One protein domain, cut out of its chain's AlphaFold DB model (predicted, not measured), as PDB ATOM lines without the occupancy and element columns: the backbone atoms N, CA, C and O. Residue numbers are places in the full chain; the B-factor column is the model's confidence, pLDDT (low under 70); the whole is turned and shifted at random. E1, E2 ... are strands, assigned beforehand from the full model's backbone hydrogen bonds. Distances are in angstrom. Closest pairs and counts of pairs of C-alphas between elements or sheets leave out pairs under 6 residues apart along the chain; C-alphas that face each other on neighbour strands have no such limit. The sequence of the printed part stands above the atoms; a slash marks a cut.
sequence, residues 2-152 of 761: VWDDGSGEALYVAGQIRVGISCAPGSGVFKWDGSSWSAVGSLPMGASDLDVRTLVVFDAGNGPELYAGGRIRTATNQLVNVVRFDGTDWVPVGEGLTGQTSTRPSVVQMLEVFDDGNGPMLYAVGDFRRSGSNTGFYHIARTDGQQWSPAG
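Overview. This is residues 2 to 152 of the 761 residues of an uncharacterized protein of Phycisphaerales bacterium (UniProt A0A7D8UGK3). Three twisted four-stranded sheets follow one another along the printed part and stand face to face in a row, like three neighbouring blades of a propeller, with E5 E6 E7 E8 in the middle, E1 E2 E3 E4 on one side of it and E9 E10 E11 E12 on the other. Each blade is a meander, each strand the antiparallel neighbour of the one before. The printed part has 151 residues with twelve named strands, E1 to E12 in order, and no named helix; it is all strand by class, though 73 residues, under half, are in named elements. It is compact, with a radius of gyration of the C-alphas of 15.4 A, and flat, spanning 45 by 40 by 21 A.

Along the chain. E1, residues 2 to 4, begins at C-alpha 2 (33.463, -25.154, -18.632). E2, residues 9 to 17, is 20.4 A long and bends by 57 degrees at residue 14; E3 is residues 26 to 32 and E4 residues 37 to 39. E5, residues 51 to 59, is 23.7 A long, and E6, residues 64 to 73, is 22.8 A long and bends by 93 degrees at Gly 70. E7 is residues 79 to 85 and E8 residues 90 to 92. E9, residues 108 to 115, and E10, residues 120 to 126, are each 20.0 A long; E11 is residues 140 to 143. E12, residues 148 to 150, ends at C-alpha 150 (47.840, -35.180, 4.022).

Arrangement. The three sheets form a stack of sheets, face to face in turn. In the first, N 3 and O 10 of E1 and E2 are 3.0 A apart, N 30 and O 13 of E3 and E2 2.8 A, and N 31 and O 38 of E3 and E4 2.8 A, within hydrogen-bond range. The second, strongly twisted, has N 67 and O 56 at 2.8 A between E6 and E5. The closest C-alphas of E2 and E5 are those of Gly 15 and Val 52, 4.8 A apart. In the third, N 123 and O 112 of E10 and E9 are 2.7 A apart. The closest C-alphas of E6 and E9 are those of Gly 70 and Val 108, 4.6 A apart. E4 and E12 are apart.

Size, cuts and confidence. The C-alphas farthest apart, those of Ile 21 and Gly 117, are 47.6 A from each other. The printed part has no cut. The long links are E4 to E5, E8 to E9 and E10 to E11. The mean pLDDT of the printed part is 72.7, and 49 residues are under 70, among them residues 15 to 27, 95 to 106 and 129 to 138.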
ATOM      1  N   VAL A   2      34.764 -24.836 -18.025       70.00
ATOM      2  CA  VAL A   2      33.463 -25.154 -18.632       70.00
ATOM      3  C   VAL A   2      32.862 -26.340 -17.886       70.00
ATOM      4  O   VAL A   2      33.593 -27.261 -17.521       70.00
ATOM      5  N   TRP A   3      31.568 -26.290 -17.599       79.56
ATOM      6  CA  TRP A   3      30.845 -27.373 -16.939       79.56
ATOM      7  C   TRP A   3      29.388 -27.390 -17.394       79.56
ATOM      8  O   TRP A   3      28.792 -26.332 -17.587       79.56
ATOM      9  N   ASP A   4      28.833 -28.586 -17.566       81.50
ATOM     10  CA  ASP A   4      27.400 -28.793 -17.755       81.50
ATOM     11  C   ASP A   4      26.765 -29.123 -16.401       81.50
ATOM     12  O   ASP A   4      26.957 -30.213 -15.853       81.50
ATOM     13  N   ASP A   5      26.026 -28.161 -15.852       76.25
ATOM     14  CA  ASP A   5      25.283 -28.304 -14.595       76.25
ATOM     15  C   ASP A   5      23.894 -28.945 -14.781       76.25
ATOM     16  O   ASP A   5      23.055 -28.913 -13.880       76.25
ATOM     17  N   GLY A   6      23.637 -29.526 -15.955       76.81
ATOM     18  CA  GLY A   6      22.354 -30.090 -16.360       76.81
ATOM     19  C   GLY A   6      21.465 -29.115 -17.136       76.81
ATOM     20  O   GLY A   6      20.408 -29.529 -17.618       76.81
ATOM     21  N   SER A   7      21.871 -27.847 -17.282       73.31
ATOM     22  CA  SER A   7      21.213 -26.860 -18.156       73.31
ATOM     23  C   SER A   7      21.903 -26.672 -19.514       73.31
ATOM     24  O   SER A   7      21.412 -25.903 -20.341       73.31
ATOM     25  N   GLY A   8      22.994 -27.403 -19.765       73.00
ATOM     26  CA  GLY A   8      23.890 -27.232 -20.904       73.00
ATOM     27  C   GLY A   8      25.273 -26.744 -20.466       73.00
ATOM     28  O   GLY A   8      25.459 -26.260 -19.349       73.00
ATOM     29  N   GLU A   9      26.260 -26.876 -21.355       75.25
ATOM     30  CA  GLU A   9      27.624 -26.414 -21.092       75.25
ATOM     31  C   GLU A   9      27.671 -24.896 -20.882       75.25
ATOM     32  O   GLU A   9      27.232 -24.114 -21.725       75.25
ATOM     33  N   ALA A  10      28.257 -24.477 -19.762       70.06
ATOM     34  CA  ALA A  10      28.414 -23.077 -19.404       70.06
ATOM     35  C   ALA A  10      29.842 -22.772 -18.942       70.06
ATOM     36  O   ALA A  10      30.546 -23.625 -18.393       70.06
ATOM     37  N   LEU A  11      30.280 -21.527 -19.146       74.62
ATOM     38  CA  LEU A  11      31.587 -21.052 -18.696       74.62
ATOM     39  C   LEU A  11      31.477 -20.497 -17.274       74.62
ATOM     40  O   LEU A  11      30.798 -19.508 -17.031       74.62
ATOM     41  N   TYR A  12      32.221 -21.088 -16.347       78.38
ATOM     42  CA  TYR A  12      32.355 -20.635 -14.968       78.38
ATOM     43  C   TYR A  12      33.692 -19.928 -14.761       78.38
ATOM     44  O   TYR A  12      34.761 -20.448 -15.105       78.38
ATOM     45  N   VAL A  13      33.646 -18.755 -14.145       75.06
ATOM     46  CA  VAL A  13      34.811 -17.938 -13.795       75.06
ATOM     47  C   VAL A  13      34.757 -17.588 -12.316       75.06
ATOM     48  O   VAL A  13      33.680 -17.436 -11.750       75.06
ATOM     49  N   ALA A  14      35.917 -17.466 -11.680       75.19
ATOM     50  CA  ALA A  14      36.003 -17.033 -10.293       75.19
ATOM     51  C   ALA A  14      37.169 -16.076 -10.077       75.19
ATOM     52  O   ALA A  14      38.167 -16.126 -10.796       75.19
ATOM     53  N   GLY A  15      37.015 -15.211  -9.081       68.94
ATOM     54  CA  GLY A  15      38.023 -14.243  -8.673       68.94
ATOM     55  C   GLY A  15      37.399 -12.893  -8.352       68.94
ATOM     56  O   GLY A  15      36.199 -12.782  -8.093       68.94
ATOM     57  N   GLN A  16      38.221 -11.848  -8.393       62.62
ATOM     58  CA  GLN A  16      37.741 -10.468  -8.377       62.62
ATOM     59  C   GLN A  16      37.280 -10.090  -9.785       62.62
ATOM     60  O   GLN A  16      38.070  -9.614 -10.601       62.62
ATOM     61  N   ILE A  17      36.015 -10.367 -10.085       54.75
ATOM     62  CA  ILE A  17      35.459 -10.219 -11.428       54.75
ATOM     63  C   ILE A  17      34.515  -9.021 -11.435       54.75
ATOM     64  O   ILE A  17      33.669  -8.861 -10.562       54.75
ATOM     65  N   ARG A  18      34.679  -8.139 -12.419       53.19
ATOM     66  CA  ARG A  18      33.720  -7.065 -12.683       53.19
ATOM     67  C   ARG A  18      32.820  -7.525 -13.820       53.19
ATOM     68  O   ARG A  18      33.291  -7.672 -14.944       53.19
ATOM     69  N   VAL A  19      31.556  -7.792 -13.512       41.09
ATOM     70  CA  VAL A  19      30.529  -8.135 -14.499       41.09
ATOM     71  C   VAL A  19      29.596  -6.933 -14.628       41.09
ATOM     72  O   VAL A  19      28.866  -6.626 -13.694       41.09
ATOM     73  N   GLY A  20      29.633  -6.237 -15.766       44.09
ATOM     74  CA  GLY A  20      28.772  -5.071 -16.005       44.09
ATOM     75  C   GLY A  20      29.029  -3.867 -15.078       44.09
ATOM     76  O   GLY A  20      30.074  -3.761 -14.436       44.09
ATOM     77  N   ILE A  21      28.071  -2.933 -15.048       32.28
ATOM     78  CA  ILE A  21      28.182  -1.548 -14.537       32.28
ATOM     79  C   ILE A  21      28.179  -1.439 -12.989       32.28
ATOM     80  O   ILE A  21      27.938  -0.372 -12.437       32.28
ATOM     81  N   SER A  22      28.473  -2.504 -12.234       31.27
ATOM     82  CA  SER A  22      28.636  -2.373 -10.779       31.27
ATOM     83  C   SER A  22      30.068  -1.941 -10.432       31.27
ATOM     84  O   SER A  22      31.026  -2.697 -10.617       31.27
ATOM     85  N   CYS A  23      30.245  -0.736  -9.881       32.41
ATOM     86  CA  CYS A  23      31.556  -0.242  -9.435       32.41
ATOM     87  C   CYS A  23      32.113  -0.955  -8.189       32.41
ATOM     88  O   CYS A  23      33.303  -0.801  -7.895       32.41
ATOM     89  N   ALA A  24      31.325  -1.790  -7.505       36.22
ATOM     90  CA  ALA A  24      31.850  -2.723  -6.513       36.22
ATOM     91  C   ALA A  24      32.497  -3.929  -7.225       36.22
ATOM     92  O   ALA A  24      31.885  -4.488  -8.135       36.22
ATOM     93  N   PRO A  25      33.714  -4.374  -6.849       38.41
ATOM     94  CA  PRO A  25      34.206  -5.666  -7.303       38.41
ATOM     95  C   PRO A  25      33.263  -6.750  -6.772       38.41
ATOM     96  O   PRO A  25      33.328  -7.104  -5.594       38.41
ATOM     97  N   GLY A  26      32.394  -7.278  -7.634       49.19
ATOM     98  CA  GLY A  26      31.657  -8.508  -7.375       49.19
ATOM     99  C   GLY A  26      32.657  -9.655  -7.288       49.19
ATOM    100  O   GLY A  26      32.961 -10.316  -8.270       49.19
ATOM    101  N   SER A  27      33.268  -9.854  -6.127       55.66
ATOM    102  CA  SER A  27      34.180 -10.978  -5.935       55.66
ATOM    103  C   SER A  27      33.325 -12.222  -5.707       55.66
ATOM    104  O   SER A  27      32.496 -12.235  -4.799       55.66
ATOM    105  N   GLY A  28      33.476 -13.238  -6.555       71.00
ATOM    106  CA  GLY A  28      32.600 -14.406  -6.526       71.00
ATOM    107  C   GLY A  28      32.851 -15.387  -7.664       71.00
ATOM    108  O   GLY A  28      33.886 -15.335  -8.334       71.00
ATOM    109  N   VAL A  29      31.897 -16.296  -7.858       76.38
ATOM    110  CA  VAL A  29      31.856 -17.244  -8.974       76.38
ATOM    111  C   VAL A  29      30.722 -16.824  -9.902       76.38
ATOM    112  O   VAL A  29      29.611 -16.590  -9.437       76.38
ATOM    113  N   PHE A  30      30.996 -16.725 -11.198       77.94
ATOM    114  CA  PHE A  30      30.015 -16.338 -12.209       77.94
ATOM    115  C   PHE A  30      29.915 -17.398 -13.294       77.94
ATOM    116  O   PHE A  30      30.916 -18.018 -13.653       77.94
ATOM    117  N   LYS A  31      28.707 -17.565 -13.825       77.25
ATOM    118  CA  LYS A  31      28.358 -18.456 -14.927       77.25
ATOM    119  C   LYS A  31      27.978 -17.620 -16.147       77.25
ATOM    120  O   LYS A  31      27.171 -16.702 -16.029       77.25
ATOM    121  N   TRP A  32      28.533 -17.960 -17.301       72.62
ATOM    122  CA  TRP A  32      28.086 -17.512 -18.614       72.62
ATOM    123  C   TRP A  32      27.353 -18.654 -19.305       72.62
ATOM    124  O   TRP A  32      27.942 -19.707 -19.556       72.62
ATOM    125  N   ASP A  33      26.079 -18.439 -19.611       65.56
ATOM    126  CA  ASP A  33      25.183 -19.434 -20.216       65.56
ATOM    127  C   ASP A  33      25.186 -19.429 -21.757       65.56
ATOM    128  O   ASP A  33      24.381 -20.111 -22.385       65.56
ATOM    129  N   GLY A  34      26.074 -18.646 -22.377       57.28
ATOM    130  CA  GLY A  34      26.079 -18.399 -23.821       57.28
ATOM    131  C   GLY A  34      25.497 -17.039 -24.214       57.28
ATOM    132  O   GLY A  34      25.750 -16.583 -25.329       57.28
ATOM    133  N   SER A  35      24.778 -16.370 -23.308       58.03
ATOM    134  CA  SER A  35      24.082 -15.104 -23.567       58.03
ATOM    135  C   SER A  35      24.231 -14.050 -22.467       58.03
ATOM    136  O   SER A  35      24.225 -12.857 -22.770       58.03
ATOM    137  N   SER A  36      24.377 -14.459 -21.205       58.12
ATOM    138  CA  SER A  36      24.464 -13.544 -20.068       58.12
ATOM    139  C   SER A  36      25.356 -14.082 -18.948       58.12
ATOM    140  O   SER A  36      25.549 -15.292 -18.805       58.12
ATOM    141  N   TRP A  37      25.923 -13.167 -18.155       70.12
ATOM    142  CA  TRP A  37      26.650 -13.507 -16.934       70.12
ATOM    143  C   TRP A  37      25.702 -13.469 -15.734       70.12
ATOM    144  O   TRP A  37      25.012 -12.474 -15.521       70.12
ATOM    145  N   SER A  38      25.730 -14.508 -14.904       71.50
ATOM    146  CA  SER A  38      24.982 -14.593 -13.646       71.50
ATOM    147  C   SER A  38      25.885 -15.032 -12.494       71.50
ATOM    148  O   SER A  38      26.847 -15.779 -12.688       71.50
ATOM    149  N   ALA A  39      25.615 -14.537 -11.285       78.00
ATOM    150  CA  ALA A  39      26.336 -14.961 -10.086       78.00
ATOM    151  C   ALA A  39      25.895 -16.370  -9.658       78.00
ATOM    152  O   ALA A  39      24.713 -16.706  -9.719       78.00
ATOM    153  N   VAL A  40      26.844 -17.184  -9.195       79.62
ATOM    154  CA  VAL A  40      26.603 -18.540  -8.683       79.62
ATOM    155  C   VAL A  40      26.728 -18.515  -7.163       79.62
ATOM    156  O   VAL A  40      27.837 -18.414  -6.633       79.62
ATOM    157  N   GLY A  41      25.595 -18.608  -6.463       76.88
ATOM    158  CA  GLY A  41      25.527 -18.540  -4.998       76.88
ATOM    159  C   GLY A  41      25.949 -17.186  -4.417       76.88
ATOM    160  O   GLY A  41      26.190 -16.219  -5.141       76.88
ATOM    161  N   SER A  42      26.055 -17.116  -3.090       72.50
ATOM    162  CA  SER A  42      26.442 -15.915  -2.357       72.50
ATOM    163  C   SER A  42      27.781 -16.110  -1.634       72.50
ATOM    164  O   SER A  42      27.954 -16.938  -0.743       72.50
ATOM    165  N   LEU A  43      28.784 -15.323  -2.019       68.62
ATOM    166  CA  LEU A  43      30.041 -15.218  -1.281       68.62
ATOM    167  C   LEU A  43      30.152 -13.783  -0.751       68.62
ATOM    168  O   LEU A  43      30.409 -12.875  -1.539       68.62
ATOM    169  N   PRO A  44      29.950 -13.527   0.560       57.53
ATOM    170  CA  PRO A  44      30.123 -12.193   1.121       57.53
ATOM    171  C   PRO A  44      31.593 -11.783   1.043       57.53
ATOM    172  O   PRO A  44      32.441 -12.265   1.802       57.53
ATOM    173  N   MET A  45      31.918 -10.881   0.122       54.53
ATOM    174  CA  MET A  45      33.291 -10.437  -0.101       54.53
ATOM    175  C   MET A  45      33.366  -8.910  -0.009       54.53
ATOM    176  O   MET A  45      33.084  -8.199  -0.962       54.53
ATOM    177  N   GLY A  46      33.739  -8.412   1.177       45.91
ATOM    178  CA  GLY A  46      33.808  -6.976   1.503       45.91
ATOM    179  C   GLY A  46      35.186  -6.473   1.948       45.91
ATOM    180  O   GLY A  46      35.281  -5.444   2.604       45.91
ATOM    181  N   ALA A  47      36.272  -7.194   1.657       44.56
ATOM    182  CA  ALA A  47      37.629  -6.755   1.997       44.56
ATOM    183  C   ALA A  47      38.622  -7.151   0.900       44.56
ATOM    184  O   ALA A  47      38.492  -8.227   0.319       44.56
ATOM    185  N   SER A  48      39.663  -6.338   0.696       49.16
ATOM    186  CA  SER A  48      40.792  -6.510  -0.246       49.16
ATOM    187  C   SER A  48      41.638  -7.786  -0.056       49.16
ATOM    188  O   SER A  48      42.721  -7.916  -0.618       49.16
ATOM    189  N   ASP A  49      41.167  -8.707   0.776       50.97
ATOM    190  CA  ASP A  49      41.922  -9.777   1.414       50.97
ATOM    191  C   ASP A  49      41.320 -11.170   1.145       50.97
ATOM    192  O   ASP A  49      41.904 -12.171   1.565       50.97
ATOM    193  N   LEU A  50      40.155 -11.256   0.491       61.00
ATOM    194  CA  LEU A  50      39.445 -12.498   0.159       61.00
ATOM    195  C   LEU A  50      39.509 -12.741  -1.360       61.00
ATOM    196  O   LEU A  50      39.340 -11.799  -2.128       61.00
ATOM    197  N   ASP A  51      39.760 -13.981  -1.787       71.31
ATOM    198  CA  ASP A  51      40.044 -14.310  -3.195       71.31
ATOM    199  C   ASP A  51      39.713 -15.785  -3.492       71.31
ATOM    200  O   ASP A  51      40.224 -16.679  -2.806       71.31
ATOM    201  N   VAL A  52      38.853 -16.040  -4.487       79.06
ATOM    202  CA  VAL A  52      38.597 -17.385  -5.034       79.06
ATOM    203  C   VAL A  52      39.591 -17.615  -6.168       79.06
ATOM    204  O   VAL A  52      39.572 -16.897  -7.161       79.06
ATOM    205  N   ARG A  53      40.470 -18.609  -6.025       77.81
ATOM    206  CA  ARG A  53      41.619 -18.811  -6.925       77.81
ATOM    207  C   ARG A  53      41.461 -19.946  -7.913       77.81
ATOM    208  O   ARG A  53      42.185 -20.007  -8.902       77.81
ATOM    209  N   THR A  54      40.575 -20.881  -7.609       82.81
ATOM    210  CA  THR A  54      40.461 -22.130  -8.349       82.81
ATOM    211  C   THR A  54      39.037 -22.653  -8.245       82.81
ATOM    212  O   THR A  54      38.395 -22.522  -7.200       82.81
ATOM    213  N   LEU A  55      38.560 -23.218  -9.349       88.31
ATOM    214  CA  LEU A  55      37.292 -23.922  -9.453       88.31
ATOM    215  C   LEU A  55      37.569 -25.325  -9.981       88.31
ATOM    216  O   LEU A  55      38.410 -25.487 -10.866       88.31
ATOM    217  N   VAL A  56      36.848 -26.313  -9.466       89.81
ATOM    218  CA  VAL A  56      36.906 -27.692  -9.954       89.81
ATOM    219  C   VAL A  56      35.552 -28.363  -9.765       89.81
ATOM    220  O   VAL A  56      34.802 -27.994  -8.865       89.81
ATOM    221  N   VAL A  57      35.240 -29.353 -10.595       90.50
ATOM    222  CA  VAL A  57      34.078 -30.225 -10.396       90.50
ATOM    223  C   VAL A  57      34.570 -31.551  -9.838       90.50
ATOM    224  O   VAL A  57      35.519 -32.130 -10.365       90.50
ATOM    225  N   PHE A  58      33.947 -32.013  -8.760       91.56
ATOM    226  CA  PHE A  58      34.311 -33.254  -8.086       91.56
ATOM    227  C   PHE A  58      33.050 -34.025  -7.695       91.56
ATOM    228  O   PHE A  58      32.072 -33.433  -7.245       91.56
ATOM    229  N   ASP A  59      33.076 -35.344  -7.879       90.25
ATOM    230  CA  ASP A  59      32.007 -36.242  -7.449       90.25
ATOM    231  C   ASP A  59      32.463 -37.011  -6.206       90.25
ATOM    232  O   ASP A  59      33.275 -37.934  -6.285       90.25
ATOM    233  N   ALA A  60      31.922 -36.622  -5.052       83.81
ATOM    234  CA  ALA A  60      32.161 -37.278  -3.767       83.81
ATOM    235  C   ALA A  60      31.266 -38.522  -3.540       83.81
ATOM    236  O   ALA A  60      31.107 -38.984  -2.409       83.81
ATOM    237  N   GLY A  61      30.626 -39.038  -4.595       82.50
ATOM    238  CA  GLY A  61      29.688 -40.162  -4.570       82.50
ATOM    239  C   GLY A  61      28.207 -39.765  -4.591       82.50
ATOM    240  O   GLY A  61      27.355 -40.642  -4.451       82.50
ATOM    241  N   ASN A  62      27.888 -38.478  -4.759       80.19
ATOM    242  CA  ASN A  62      26.514 -37.954  -4.845       80.19
ATOM    243  C   ASN A  62      26.220 -37.269  -6.192       80.19
ATOM    244  O   ASN A  62      25.183 -36.623  -6.335       80.19
ATOM    245  N   GLY A  63      27.108 -37.432  -7.173       84.00
ATOM    246  CA  GLY A  63      27.083 -36.715  -8.440       84.00
ATOM    247  C   GLY A  63      28.102 -35.569  -8.472       84.00
ATOM    248  O   GLY A  63      28.650 -35.189  -7.435       84.00
ATOM    249  N   PRO A  64      28.389 -35.028  -9.667       87.69
ATOM    250  CA  PRO A  64      29.364 -33.960  -9.848       87.69
ATOM    251  C   PRO A  64      28.874 -32.649  -9.220       87.69
ATOM    252  O   PRO A  64      27.831 -32.122  -9.602       87.69
ATOM    253  N   GLU A  65      29.656 -32.095  -8.295       89.62
ATOM    254  CA  GLU A  65      29.385 -30.808  -7.644       89.62
ATOM    255  C   GLU A  65      30.505 -29.801  -7.945       89.62
ATOM    256  O   GLU A  65      31.655 -30.181  -8.184       89.62
ATOM    257  N   LEU A  66      30.181 -28.504  -7.920       90.62
ATOM    258  CA  LEU A  66      31.145 -27.422  -8.136       90.62
ATOM    259  C   LEU A  66      31.845 -27.045  -6.824       90.62
ATOM    260  O   LEU A  66      31.198 -26.720  -5.830       90.62
ATOM    261  N   TYR A  67      33.173 -27.022  -6.838       91.50
ATOM    262  CA  TYR A  67      34.028 -26.663  -5.711       91.50
ATOM    263  C   TYR A  67      34.834 -25.408  -6.027       91.50
ATOM    264  O   TYR A  67      35.338 -25.238  -7.137       91.50
ATOM    265  N   ALA A  68      35.010 -24.556  -5.021       89.31
ATOM    266  CA  ALA A  68      35.835 -23.360  -5.095       89.31
ATOM    267  C   ALA A  68      36.893 -23.363  -3.988       89.31
ATOM    268  O   ALA A  68      36.600 -23.633  -2.820       89.31
ATOM    269  N   GLY A  69      38.133 -23.048  -4.357       86.44
ATOM    270  CA  GLY A  69      39.276 -22.967  -3.451       86.44
ATOM    271  C   GLY A  69      39.853 -21.556  -3.395       86.44
ATOM    272  O   GLY A  69      39.907 -20.850  -4.402       86.44
ATOM    273  N   GLY A  70      40.302 -21.129  -2.219       83.81
ATOM    274  CA  GLY A  70      40.899 -19.809  -2.041       83.81
ATOM    275  C   GLY A  70      40.987 -19.386  -0.581       83.81
ATOM    276  O   GLY A  70      41.225 -20.209   0.303       83.81
ATOM    277  N   ARG A  71      40.796 -18.086  -0.336       78.94
ATOM    278  CA  ARG A  71      40.506 -17.519   0.987       78.94
ATOM    279  C   ARG A  71      39.089 -16.972   0.951       78.94
ATOM    280  O   ARG A  71      38.858 -15.860   0.478       78.94
ATOM    281  N   ILE A  72      38.154 -17.782   1.428       78.38
ATOM    282  CA  ILE A  72      36.724 -17.606   1.196       78.38
ATOM    283  C   ILE A  72      36.036 -17.319   2.525       78.38
ATOM    284  O   ILE A  72      36.401 -17.858   3.571       78.38
ATOM    285  N   ARG A  73      35.047 -16.434   2.491       75.56
ATOM    286  CA  ARG A  73      34.152 -16.172   3.612       75.56
ATOM    287  C   ARG A  73      32.757 -16.610   3.182       75.56
ATOM    288  O   ARG A  73      32.316 -16.217   2.109       75.56
ATOM    289  N   THR A  74      32.112 -17.465   3.967       70.69
ATOM    290  CA  THR A  74      30.746 -17.943   3.686       70.69
ATOM    291  C   THR A  74      29.702 -16.886   4.053       70.69
ATOM    292  O   THR A  74      30.009 -15.956   4.805       70.69
ATOM    293  N   ALA A  75      28.449 -17.074   3.613       67.62
ATOM    294  CA  ALA A  75      27.276 -16.293   4.039       67.62
ATOM    295  C   ALA A  75      27.153 -16.159   5.570       67.62
ATOM    296  O   ALA A  75      26.794 -15.112   6.099       67.62
ATOM    297  N   THR A  76      27.557 -17.197   6.307       69.56
ATOM    298  CA  THR A  76      27.578 -17.239   7.779       69.56
ATOM    299  C   THR A  76      28.804 -16.568   8.414       69.56
ATOM    300  O   THR A  76      29.047 -16.723   9.611       69.56
ATOM    301  N   ASN A  77      29.589 -15.815   7.636       70.44
ATOM    302  CA  ASN A  77      30.790 -15.095   8.064       70.44
ATOM    303  C   ASN A  77      31.957 -16.002   8.524       70.44
ATOM    304  O   ASN A  77      32.872 -15.551   9.221       70.44
ATOM    305  N   GLN A  78      31.962 -17.277   8.117       73.19
ATOM    306  CA  GLN A  78      33.018 -18.237   8.440       73.19
ATOM    307  C   GLN A  78      34.153 -18.162   7.408       73.19
ATOM    308  O   GLN A  78      33.914 -18.246   6.208       73.19
ATOM    309  N   LEU A  79      35.404 -18.033   7.870       74.94
ATOM    310  CA  LEU A  79      36.592 -18.111   7.010       74.94
ATOM    311  C   LEU A  79      36.945 -19.570   6.713       74.94
ATOM    312  O   LEU A  79      37.252 -20.340   7.626       74.94
ATOM    313  N   VAL A  80      36.945 -19.925   5.434       78.19
ATOM    314  CA  VAL A  80      37.191 -21.275   4.923       78.19
ATOM    315  C   VAL A  80      38.090 -21.229   3.689       78.19
ATOM    316  O   VAL A  80      38.248 -20.189   3.051       78.19
ATOM    317  N   ASN A  81      38.726 -22.357   3.371       81.25
ATOM    318  CA  ASN A  81      39.659 -22.439   2.242       81.25
ATOM    319  C   ASN A  81      39.081 -23.166   1.025       81.25
ATOM    320  O   ASN A  81      39.561 -22.958  -0.085       81.25
ATOM    321  N   VAL A  82      38.085 -24.027   1.242       87.19
ATOM    322  CA  VAL A  82      37.396 -24.778   0.192       87.19
ATOM    323  C   VAL A  82      35.909 -24.828   0.526       87.19
ATOM    324  O   VAL A  82      35.535 -25.152   1.658       87.19
ATOM    325  N   VAL A  83      35.080 -24.504  -0.457       87.56
ATOM    326  CA  VAL A  83      33.616 -24.590  -0.400       87.56
ATOM    327  C   VAL A  83      33.105 -25.394  -1.589       87.56
ATOM    328  O   VAL A  83      33.765 -25.448  -2.626       87.56
ATOM    329  N   ARG A  84      31.932 -26.002  -1.439       90.25
ATOM    330  CA  ARG A  84      31.165 -26.627  -2.519       90.25
ATOM    331  C   ARG A  84      29.842 -25.895  -2.688       90.25
ATOM    332  O   ARG A  84      29.299 -25.398  -1.702       90.25
ATOM    333  N   PHE A  85      29.345 -25.820  -3.909       88.81
ATOM    334  CA  PHE A  85      28.033 -25.270  -4.209       88.81
ATOM    335  C   PHE A  85      26.984 -26.373  -4.060       88.81
ATOM    336  O   PHE A  85      27.089 -27.407  -4.714       88.81
ATOM    337  N   ASP A  86      25.990 -26.171  -3.197       84.25
ATOM    338  CA  ASP A  86      24.943 -27.170  -2.923       84.25
ATOM    339  C   ASP A  86      23.692 -27.019  -3.811       84.25
ATOM    340  O   ASP A  86      22.670 -27.666  -3.575       84.25
ATOM    341  N   GLY A  87      23.768 -26.155  -4.826       81.81
ATOM    342  CA  GLY A  87      22.652 -25.784  -5.696       81.81
ATOM    343  C   GLY A  87      21.944 -24.497  -5.270       81.81
ATOM    344  O   GLY A  87      21.254 -23.896  -6.090       81.81
ATOM    345  N   THR A  88      22.133 -24.045  -4.027       81.88
ATOM    346  CA  THR A  88      21.591 -22.773  -3.525       81.88
ATOM    347  C   THR A  88      22.706 -21.824  -3.101       81.88
ATOM    348  O   THR A  88      22.705 -20.661  -3.505       81.88
ATOM    349  N   ASP A  89      23.673 -22.300  -2.314       84.19
ATOM    350  CA  ASP A  89      24.772 -21.480  -1.812       84.19
ATOM    351  C   ASP A  89      26.066 -22.284  -1.562       84.19
ATOM    352  O   ASP A  89      26.156 -23.492  -1.796       84.19
ATOM    353  N   TRP A  90      27.113 -21.592  -1.116       86.94
ATOM    354  CA  TRP A  90      28.432 -22.153  -0.854       86.94
ATOM    355  C   TRP A  90      28.568 -22.677   0.575       86.94
ATOM    356  O   TRP A  90      28.555 -21.916   1.548       86.94
ATOM    357  N   VAL A  91      28.814 -23.982   0.702       86.69
ATOM    358  CA  VAL A  91      28.993 -24.667   1.988       86.69
ATOM    359  C   VAL A  91      30.432 -25.178   2.175       86.69
ATOM    360  O   VAL A  91      31.047 -25.655   1.220       86.69
ATOM    361  N   PRO A  92      31.018 -25.095   3.388       86.19
ATOM    362  CA  PRO A  92      32.376 -25.583   3.651       86.19
ATOM    363  C   PRO A  92      32.557 -27.081   3.384       86.19
ATOM    364  O   PRO A  92      31.677 -27.886   3.686       86.19
ATOM    365  N   VAL A  93      33.739 -27.468   2.895       85.06
ATOM    366  CA  VAL A  93      34.079 -28.872   2.608       85.06
ATOM    367  C   VAL A  93      34.964 -29.450   3.706       85.06
ATOM    368  O   VAL A  93      36.173 -29.201   3.728       85.06
ATOM    369  N   GLY A  94      34.354 -30.258   4.576       70.50
ATOM    370  CA  GLY A  94      35.018 -31.072   5.597       70.50
ATOM    371  C   GLY A  94      35.734 -30.296   6.714       70.50
ATOM    372  O   GLY A  94      36.023 -29.103   6.618       70.50
ATOM    373  N   GLU A  95      36.070 -30.995   7.800       61.41
ATOM    374  CA  GLU A  95      36.965 -30.464   8.835       61.41
ATOM    375  C   GLU A  95      38.434 -30.723   8.459       61.41
ATOM    376  O   GLU A  95      38.775 -31.767   7.902       61.41
ATOM    377  N   GLY A  96      39.336 -29.786   8.778       58.53
ATOM    378  CA  GLY A  96      40.781 -30.041   8.718       58.53
ATOM    379  C   GLY A  96      41.621 -28.979   8.018       58.53
ATOM    380  O   GLY A  96      42.744 -28.769   8.464       58.53
ATOM    381  N   LEU A  97      41.112 -28.265   7.009       69.31
ATOM    382  CA  LEU A  97      41.836 -27.177   6.325       69.31
ATOM    383  C   LEU A  97      41.482 -25.803   6.909       69.31
ATOM    384  O   LEU A  97      40.539 -25.148   6.467       69.31
ATOM    385  N   THR A  98      42.266 -25.318   7.874       60.62
ATOM    386  CA  THR A  98      42.011 -24.026   8.547       60.62
ATOM    387  C   THR A  98      43.140 -23.020   8.333       60.62
ATOM    388  O   THR A  98      44.310 -23.402   8.263       60.62
ATOM    389  N   GLY A  99      42.809 -21.726   8.317       55.06
ATOM    390  CA  GLY A  99      43.783 -20.640   8.494       55.06
ATOM    391  C   GLY A  99      43.951 -20.288   9.979       55.06
ATOM    392  O   GLY A  99      42.963 -20.243  10.704       55.06
ATOM    393  N   GLN A 100      45.181 -20.042  10.453       49.94
ATOM    394  CA  GLN A 100      45.417 -19.537  11.817       49.94
ATOM    395  C   GLN A 100      45.693 -18.030  11.865       49.94
ATOM    396  O   GLN A 100      46.251 -17.432  10.948       49.94
ATOM    397  N   THR A 101      45.340 -17.451  13.012       47.62
ATOM    398  CA  THR A 101      45.536 -16.064  13.433       47.62
ATOM    399  C   THR A 101      47.010 -15.759  13.733       47.62
ATOM    400  O   THR A 101      47.448 -15.948  14.860       47.62
ATOM    401  N   SER A 102      47.793 -15.310  12.748       50.28
ATOM    402  CA  SER A 102      48.682 -14.134  12.872       50.28
ATOM    403  C   SER A 102      49.664 -14.037  11.693       50.28
ATOM    404  O   SER A 102      50.426 -14.966  11.437       50.28
ATOM    405  N   THR A 103      49.658 -12.854  11.069       42.59
ATOM    406  CA  THR A 103      50.662 -12.189  10.205       42.59
ATOM    407  C   THR A 103      50.813 -12.526   8.716       42.59
ATOM    408  O   THR A 103      51.313 -11.654   8.008       42.59
ATOM    409  N   ARG A 104      50.332 -13.654   8.169       46.75
ATOM    410  CA  ARG A 104      50.143 -13.822   6.701       46.75
ATOM    411  C   ARG A 104      48.926 -14.706   6.387       46.75
ATOM    412  O   ARG A 104      48.762 -15.717   7.067       46.75
ATOM    413  N   PRO A 105      48.077 -14.363   5.402       49.00
ATOM    414  CA  PRO A 105      46.862 -15.127   5.132       49.00
ATOM    415  C   PRO A 105      47.142 -16.459   4.418       49.00
ATOM    416  O   PRO A 105      47.873 -16.499   3.432       49.00
ATOM    417  N   SER A 106      46.544 -17.541   4.930       62.50
ATOM    418  CA  SER A 106      46.518 -18.872   4.308       62.50
ATOM    419  C   SER A 106      45.582 -18.906   3.102       62.50
ATOM    420  O   SER A 106      44.492 -18.343   3.181       62.50
ATOM    421  N   VAL A 107      45.999 -19.550   2.005       73.94
ATOM    422  CA  VAL A 107      45.236 -19.588   0.743       73.94
ATOM    423  C   VAL A 107      45.451 -20.925   0.028       73.94
ATOM    424  O   VAL A 107      46.601 -21.333  -0.172       73.94
ATOM    425  N   VAL A 108      44.363 -21.590  -0.378       84.00
ATOM    426  CA  VAL A 108      44.412 -22.663  -1.388       84.00
ATOM    427  C   VAL A 108      44.666 -22.021  -2.749       84.00
ATOM    428  O   VAL A 108      43.912 -21.158  -3.186       84.00
ATOM    429  N   GLN A 109      45.769 -22.403  -3.384       79.38
ATOM    430  CA  GLN A 109      46.195 -21.881  -4.682       79.38
ATOM    431  C   GLN A 109      45.514 -22.618  -5.832       79.38
ATOM    432  O   GLN A 109      45.109 -21.985  -6.801       79.38
ATOM    433  N   MET A 110      45.380 -23.940  -5.713       85.94
ATOM    434  CA  MET A 110      44.844 -24.790  -6.768       85.94
ATOM    435  C   MET A 110      44.155 -26.019  -6.175       85.94
ATOM    436  O   MET A 110      44.593 -26.549  -5.149       85.94
ATOM    437  N   LEU A 111      43.065 -26.423  -6.823       90.25
ATOM    438  CA  LEU A 111      42.321 -27.647  -6.578       90.25
ATOM    439  C   LEU A 111      42.370 -28.514  -7.832       90.25
ATOM    440  O   LEU A 111      42.301 -27.988  -8.940       90.25
ATOM    441  N   GLU A 112      42.448 -29.827  -7.654       91.44
ATOM    442  CA  GLU A 112      42.455 -30.770  -8.767       91.44
ATOM    443  C   GLU A 112      41.941 -32.147  -8.357       91.44
ATOM    444  O   GLU A 112      42.181 -32.591  -7.235       91.44
ATOM    445  N   VAL A 113      41.244 -32.832  -9.261       92.12
ATOM    446  CA  VAL A 113      40.776 -34.202  -9.038       92.12
ATOM    447  C   VAL A 113      41.777 -35.177  -9.640       92.12
ATOM    448  O   VAL A 113      42.175 -35.034 -10.793       92.12
ATOM    449  N   PHE A 114      42.166 -36.183  -8.864       92.44
ATOM    450  CA  PHE A 114      43.057 -37.240  -9.324       92.44
ATOM    451  C   PHE A 114      42.634 -38.590  -8.744       92.44
ATOM    452  O   PHE A 114      42.278 -38.680  -7.568       92.44
ATOM    453  N   ASP A 115      42.683 -39.627  -9.578       89.25
ATOM    454  CA  ASP A 115      42.424 -41.014  -9.196       89.25
ATOM    455  C   ASP A 115      43.733 -41.805  -9.292       89.25
ATOM    456  O   ASP A 115      44.291 -41.984 -10.376       89.25
ATOM    457  N   ASP A 116      44.230 -42.263  -8.142       79.88
ATOM    458  CA  ASP A 116      45.432 -43.097  -8.036       79.88
ATOM    459  C   ASP A 116      45.131 -44.606  -8.161       79.88
ATOM    460  O   ASP A 116      45.980 -45.446  -7.857       79.88
ATOM    461  N   GLY A 117      43.922 -44.956  -8.610       80.56
ATOM    462  CA  GLY A 117      43.406 -46.320  -8.715       80.56
ATOM    463  C   GLY A 117      42.573 -46.761  -7.508       80.56
ATOM    464  O   GLY A 117      42.047 -47.875  -7.517       80.56
ATOM    465  N   ASN A 118      42.433 -45.915  -6.481       81.44
ATOM    466  CA  ASN A 118      41.590 -46.164  -5.304       81.44
ATOM    467  C   ASN A 118      40.310 -45.314  -5.283       81.44
ATOM    468  O   ASN A 118      39.615 -45.282  -4.264       81.44
ATOM    469  N   GLY A 119      39.988 -44.662  -6.400       83.81
ATOM    470  CA  GLY A 119      38.860 -43.756  -6.544       83.81
ATOM    471  C   GLY A 119      39.305 -42.290  -6.579       83.81
ATOM    472  O   GLY A 119      40.376 -41.942  -6.070       83.81
ATOM    473  N   PRO A 120      38.487 -41.412  -7.181       88.81
ATOM    474  CA  PRO A 120      38.835 -40.012  -7.359       88.81
ATOM    475  C   PRO A 120      38.886 -39.292  -6.012       88.81
ATOM    476  O   PRO A 120      37.975 -39.389  -5.192       88.81
ATOM    477  N   MET A 121      39.947 -38.520  -5.808       91.19
ATOM    478  CA  MET A 121      40.131 -37.665  -4.641       91.19
ATOM    479  C   MET A 121      40.332 -36.221  -5.094       91.19
ATOM    480  O   MET A 121      40.957 -35.959  -6.123       91.19
ATOM    481  N   LEU A 122      39.854 -35.273  -4.293       92.19
ATOM    482  CA  LEU A 122      40.095 -33.849  -4.491       92.19
ATOM    483  C   LEU A 122      41.385 -33.438  -3.776       92.19
ATOM    484  O   LEU A 122      41.457 -33.459  -2.547       92.19
ATOM    485  N   TYR A 123      42.391 -33.034  -4.539       91.62
ATOM    486  CA  TYR A 123      43.667 -32.519  -4.064       91.62
ATOM    487  C   TYR A 123      43.635 -30.993  -3.986       91.62
ATOM    488  O   TYR A 123      43.086 -30.316  -4.848       91.62
ATOM    489  N   ALA A 124      44.257 -30.444  -2.948       89.62
ATOM    490  CA  ALA A 124      44.458 -29.017  -2.752       89.62
ATOM    491  C   ALA A 124      45.942 -28.730  -2.563       89.62
ATOM    492  O   ALA A 124      46.614 -29.455  -1.825       89.62
ATOM    493  N   VAL A 125      46.435 -27.638  -3.149       87.69
ATOM    494  CA  VAL A 125      47.778 -27.105  -2.874       87.69
ATOM    495  C   VAL A 125      47.760 -25.640  -2.487       87.69
ATOM    496  O   VAL A 125      46.889 -24.882  -2.910       87.69
ATOM    497  N   GLY A 126      48.693 -25.234  -1.628       80.31
ATOM    498  CA  GLY A 126      48.793 -23.852  -1.171       80.31
ATOM    499  C   GLY A 126      49.391 -23.677   0.219       80.31
ATOM    500  O   GLY A 126      50.112 -24.526   0.741       80.31
ATOM    501  N   ASP A 127      49.112 -22.530   0.831       74.44
ATOM    502  CA  ASP A 127      49.714 -22.109   2.102       74.44
ATOM    503  C   ASP A 127      48.716 -22.304   3.264       74.44
ATOM    504  O   ASP A 127      48.271 -21.354   3.904       74.44
ATOM    505  N   PHE A 128      48.308 -23.553   3.519       72.31
ATOM    506  CA  PHE A 128      47.280 -23.923   4.511       72.31
ATOM    507  C   PHE A 128      47.786 -24.874   5.613       72.31
ATOM    508  O   PHE A 128      48.827 -25.524   5.486       72.31
ATOM    509  N   ARG A 129      47.044 -24.964   6.730       65.56
ATOM    510  CA  ARG A 129      47.401 -25.785   7.903       65.56
ATOM    511  C   ARG A 129      46.317 -26.793   8.277       65.56
ATOM    512  O   ARG A 129      45.143 -26.601   7.966       65.56
ATOM    513  N   ARG A 130      46.734 -27.833   9.011       64.62
ATOM    514  CA  ARG A 130      45.820 -28.761   9.679       64.62
ATOM    515  C   ARG A 130      45.158 -28.080  10.879       64.62
ATOM    516  O   ARG A 130      45.853 -27.473  11.696       64.62
ATOM    517  N   SER A 131      43.841 -28.224  11.001       57.25
ATOM    518  CA  SER A 131      43.059 -27.741  12.145       57.25
ATOM    519  C   SER A 131      43.668 -28.215  13.467       57.25
ATOM    520  O   SER A 131      43.947 -29.404  13.638       57.25
ATOM    521  N   GLY A 132      43.932 -27.278  14.382       54.28
ATOM    522  CA  GLY A 132      44.485 -27.566  15.710       54.28
ATOM    523  C   GLY A 132      45.987 -27.895  15.773       54.28
ATOM    524  O   GLY A 132      46.452 -28.287  16.841       54.28
ATOM    525  N   SER A 133      46.765 -27.729  14.690       55.19
ATOM    526  CA  SER A 133      48.218 -27.986  14.688       55.19
ATOM    527  C   SER A 133      49.055 -26.860  14.060       55.19
ATOM    528  O   SER A 133      48.656 -26.223  13.088       55.19
ATOM    529  N   ASN A 134      50.276 -26.667  14.581       52.78
ATOM    530  CA  ASN A 134      51.320 -25.826  13.973       52.78
ATOM    531  C   ASN A 134      52.111 -26.544  12.862       52.78
ATOM    532  O   ASN A 134      52.935 -25.918  12.196       52.78
ATOM    533  N   THR A 135      51.875 -27.840  12.643       52.34
ATOM    534  CA  THR A 135      52.441 -28.598  11.519       52.34
ATOM    535  C   THR A 135      51.459 -28.564  10.345       52.34
ATOM    536  O   THR A 135      50.355 -29.104  10.442       52.34
ATOM    537  N   GLY A 136      51.833 -27.892   9.253       54.59
ATOM    538  CA  GLY A 136      50.999 -27.783   8.053       54.59
ATOM    539  C   GLY A 136      50.871 -29.105   7.290       54.59
ATOM    540  O   GLY A 136      51.667 -30.019   7.487       54.59
ATOM    541  N   PHE A 137      49.910 -29.182   6.370       55.78
ATOM    542  CA  PHE A 137      49.768 -30.274   5.393       55.78
ATOM    543  C   PHE A 137      50.885 -30.266   4.323       55.78
ATOM    544  O   PHE A 137      50.651 -30.633   3.184       55.78
ATOM    545  N   TYR A 138      52.090 -29.785   4.650       64.25
ATOM    546  CA  TYR A 138      53.228 -29.628   3.729       64.25
ATOM    547  C   TYR A 138      52.866 -29.085   2.331       64.25
ATOM    548  O   TYR A 138      53.484 -29.463   1.341       64.25
ATOM    549  N   HIS A 139      51.886 -28.178   2.276       74.69
ATOM    550  CA  HIS A 139      51.362 -27.545   1.063       74.69
ATOM    551  C   HIS A 139      50.540 -28.431   0.113       74.69
ATOM    552  O   HIS A 139      50.143 -27.915  -0.928       74.69
ATOM    553  N   ILE A 140      50.240 -29.697   0.456       85.88
ATOM    554  CA  ILE A 140      49.393 -30.604  -0.343       85.88
ATOM    555  C   ILE A 140      48.465 -31.436   0.568       85.88
ATOM    556  O   ILE A 140      48.914 -32.183   1.443       85.88
ATOM    557  N   ALA A 141      47.154 -31.347   0.352       87.31
ATOM    558  CA  ALA A 141      46.144 -32.144   1.054       87.31
ATOM    559  C   ALA A 141      45.187 -32.806   0.061       87.31
ATOM    560  O   ALA A 141      45.057 -32.331  -1.062       87.31
ATOM    561  N   ARG A 142      44.508 -33.878   0.474       89.25
ATOM    562  CA  ARG A 142      43.465 -34.541  -0.318       89.25
ATOM    563  C   ARG A 142      42.225 -34.874   0.507       89.25
ATOM    564  O   ARG A 142      42.348 -35.123   1.708       89.25
ATOM    565  N   THR A 143      41.057 -34.903  -0.122       89.06
ATOM    566  CA  THR A 143      39.770 -35.246   0.500       89.06
ATOM    567  C   THR A 143      38.925 -36.113  -0.429       89.06
ATOM    568  O   THR A 143      39.007 -35.985  -1.648       89.06
ATOM    569  N   ASP A 144      38.104 -36.970   0.165       86.25
ATOM    570  CA  ASP A 144      37.027 -37.727  -0.487       86.25
ATOM    571  C   ASP A 144      35.707 -36.928  -0.534       86.25
ATOM    572  O   ASP A 144      34.663 -37.443  -0.911       86.25
ATOM    573  N   GLY A 145      35.741 -35.662  -0.104       81.94
ATOM    574  CA  GLY A 145      34.573 -34.797   0.053       81.94
ATOM    575  C   GLY A 145      34.033 -34.749   1.485       81.94
ATOM    576  O   GLY A 145      33.253 -33.851   1.798       81.94
ATOM    577  N   GLN A 146      34.489 -35.638   2.375       78.94
ATOM    578  CA  GLN A 146      34.088 -35.676   3.783       78.94
ATOM    579  C   GLN A 146      35.178 -35.121   4.708       78.94
ATOM    580  O   GLN A 146      34.887 -34.272   5.557       78.94
ATOM    581  N   GLN A 147      36.436 -35.565   4.569       82.62
ATOM    582  CA  GLN A 147      37.535 -35.150   5.458       82.62
ATOM    583  C   GLN A 147      38.887 -34.968   4.759       82.62
ATOM    584  O   GLN A 147      39.318 -35.779   3.943       82.62
ATOM    585  N   TRP A 148      39.622 -33.928   5.171       86.31
ATOM    586  CA  TRP A 148      40.956 -33.640   4.639       86.31
ATOM    587  C   TRP A 148      42.056 -34.484   5.289       86.31
ATOM    588  O   TRP A 148      42.192 -34.544   6.515       86.31
ATOM    589  N   SER A 149      42.926 -35.049   4.452       84.00
ATOM    590  CA  SER A 149      44.101 -35.838   4.828       84.00
ATOM    591  C   SER A 149      45.381 -35.334   4.128       84.00
ATOM    592  O   SER A 149      45.295 -34.686   3.084       84.00
ATOM    593  N   PRO A 150      46.588 -35.569   4.682       82.31
ATOM    594  CA  PRO A 150      47.840 -35.180   4.022       82.31
ATOM    595  C   PRO A 150      48.114 -35.997   2.751       82.31
ATOM    596  O   PRO A 150      47.916 -37.210   2.755       82.31
ATOM    597  N   ALA A 151      48.662 -35.357   1.712       84.88
ATOM    598  CA  ALA A 151      49.037 -35.991   0.440       84.88
ATOM    599  C   ALA A 151      50.567 -35.992   0.210       84.88
ATOM    600  O   ALA A 151      51.064 -35.699  -0.877       84.88
ATOM    601  N   GLY A 152      51.335 -36.295   1.264       79.62
ATOM    602  CA  GLY A 152      52.803 -36.302   1.228       79.62
ATOM    603  C   GLY A 152      53.445 -34.906   1.263       79.62
ATOM    604  O   GLY A 152      52.775 -33.905   1.503       79.62
TER     605      GLY A 152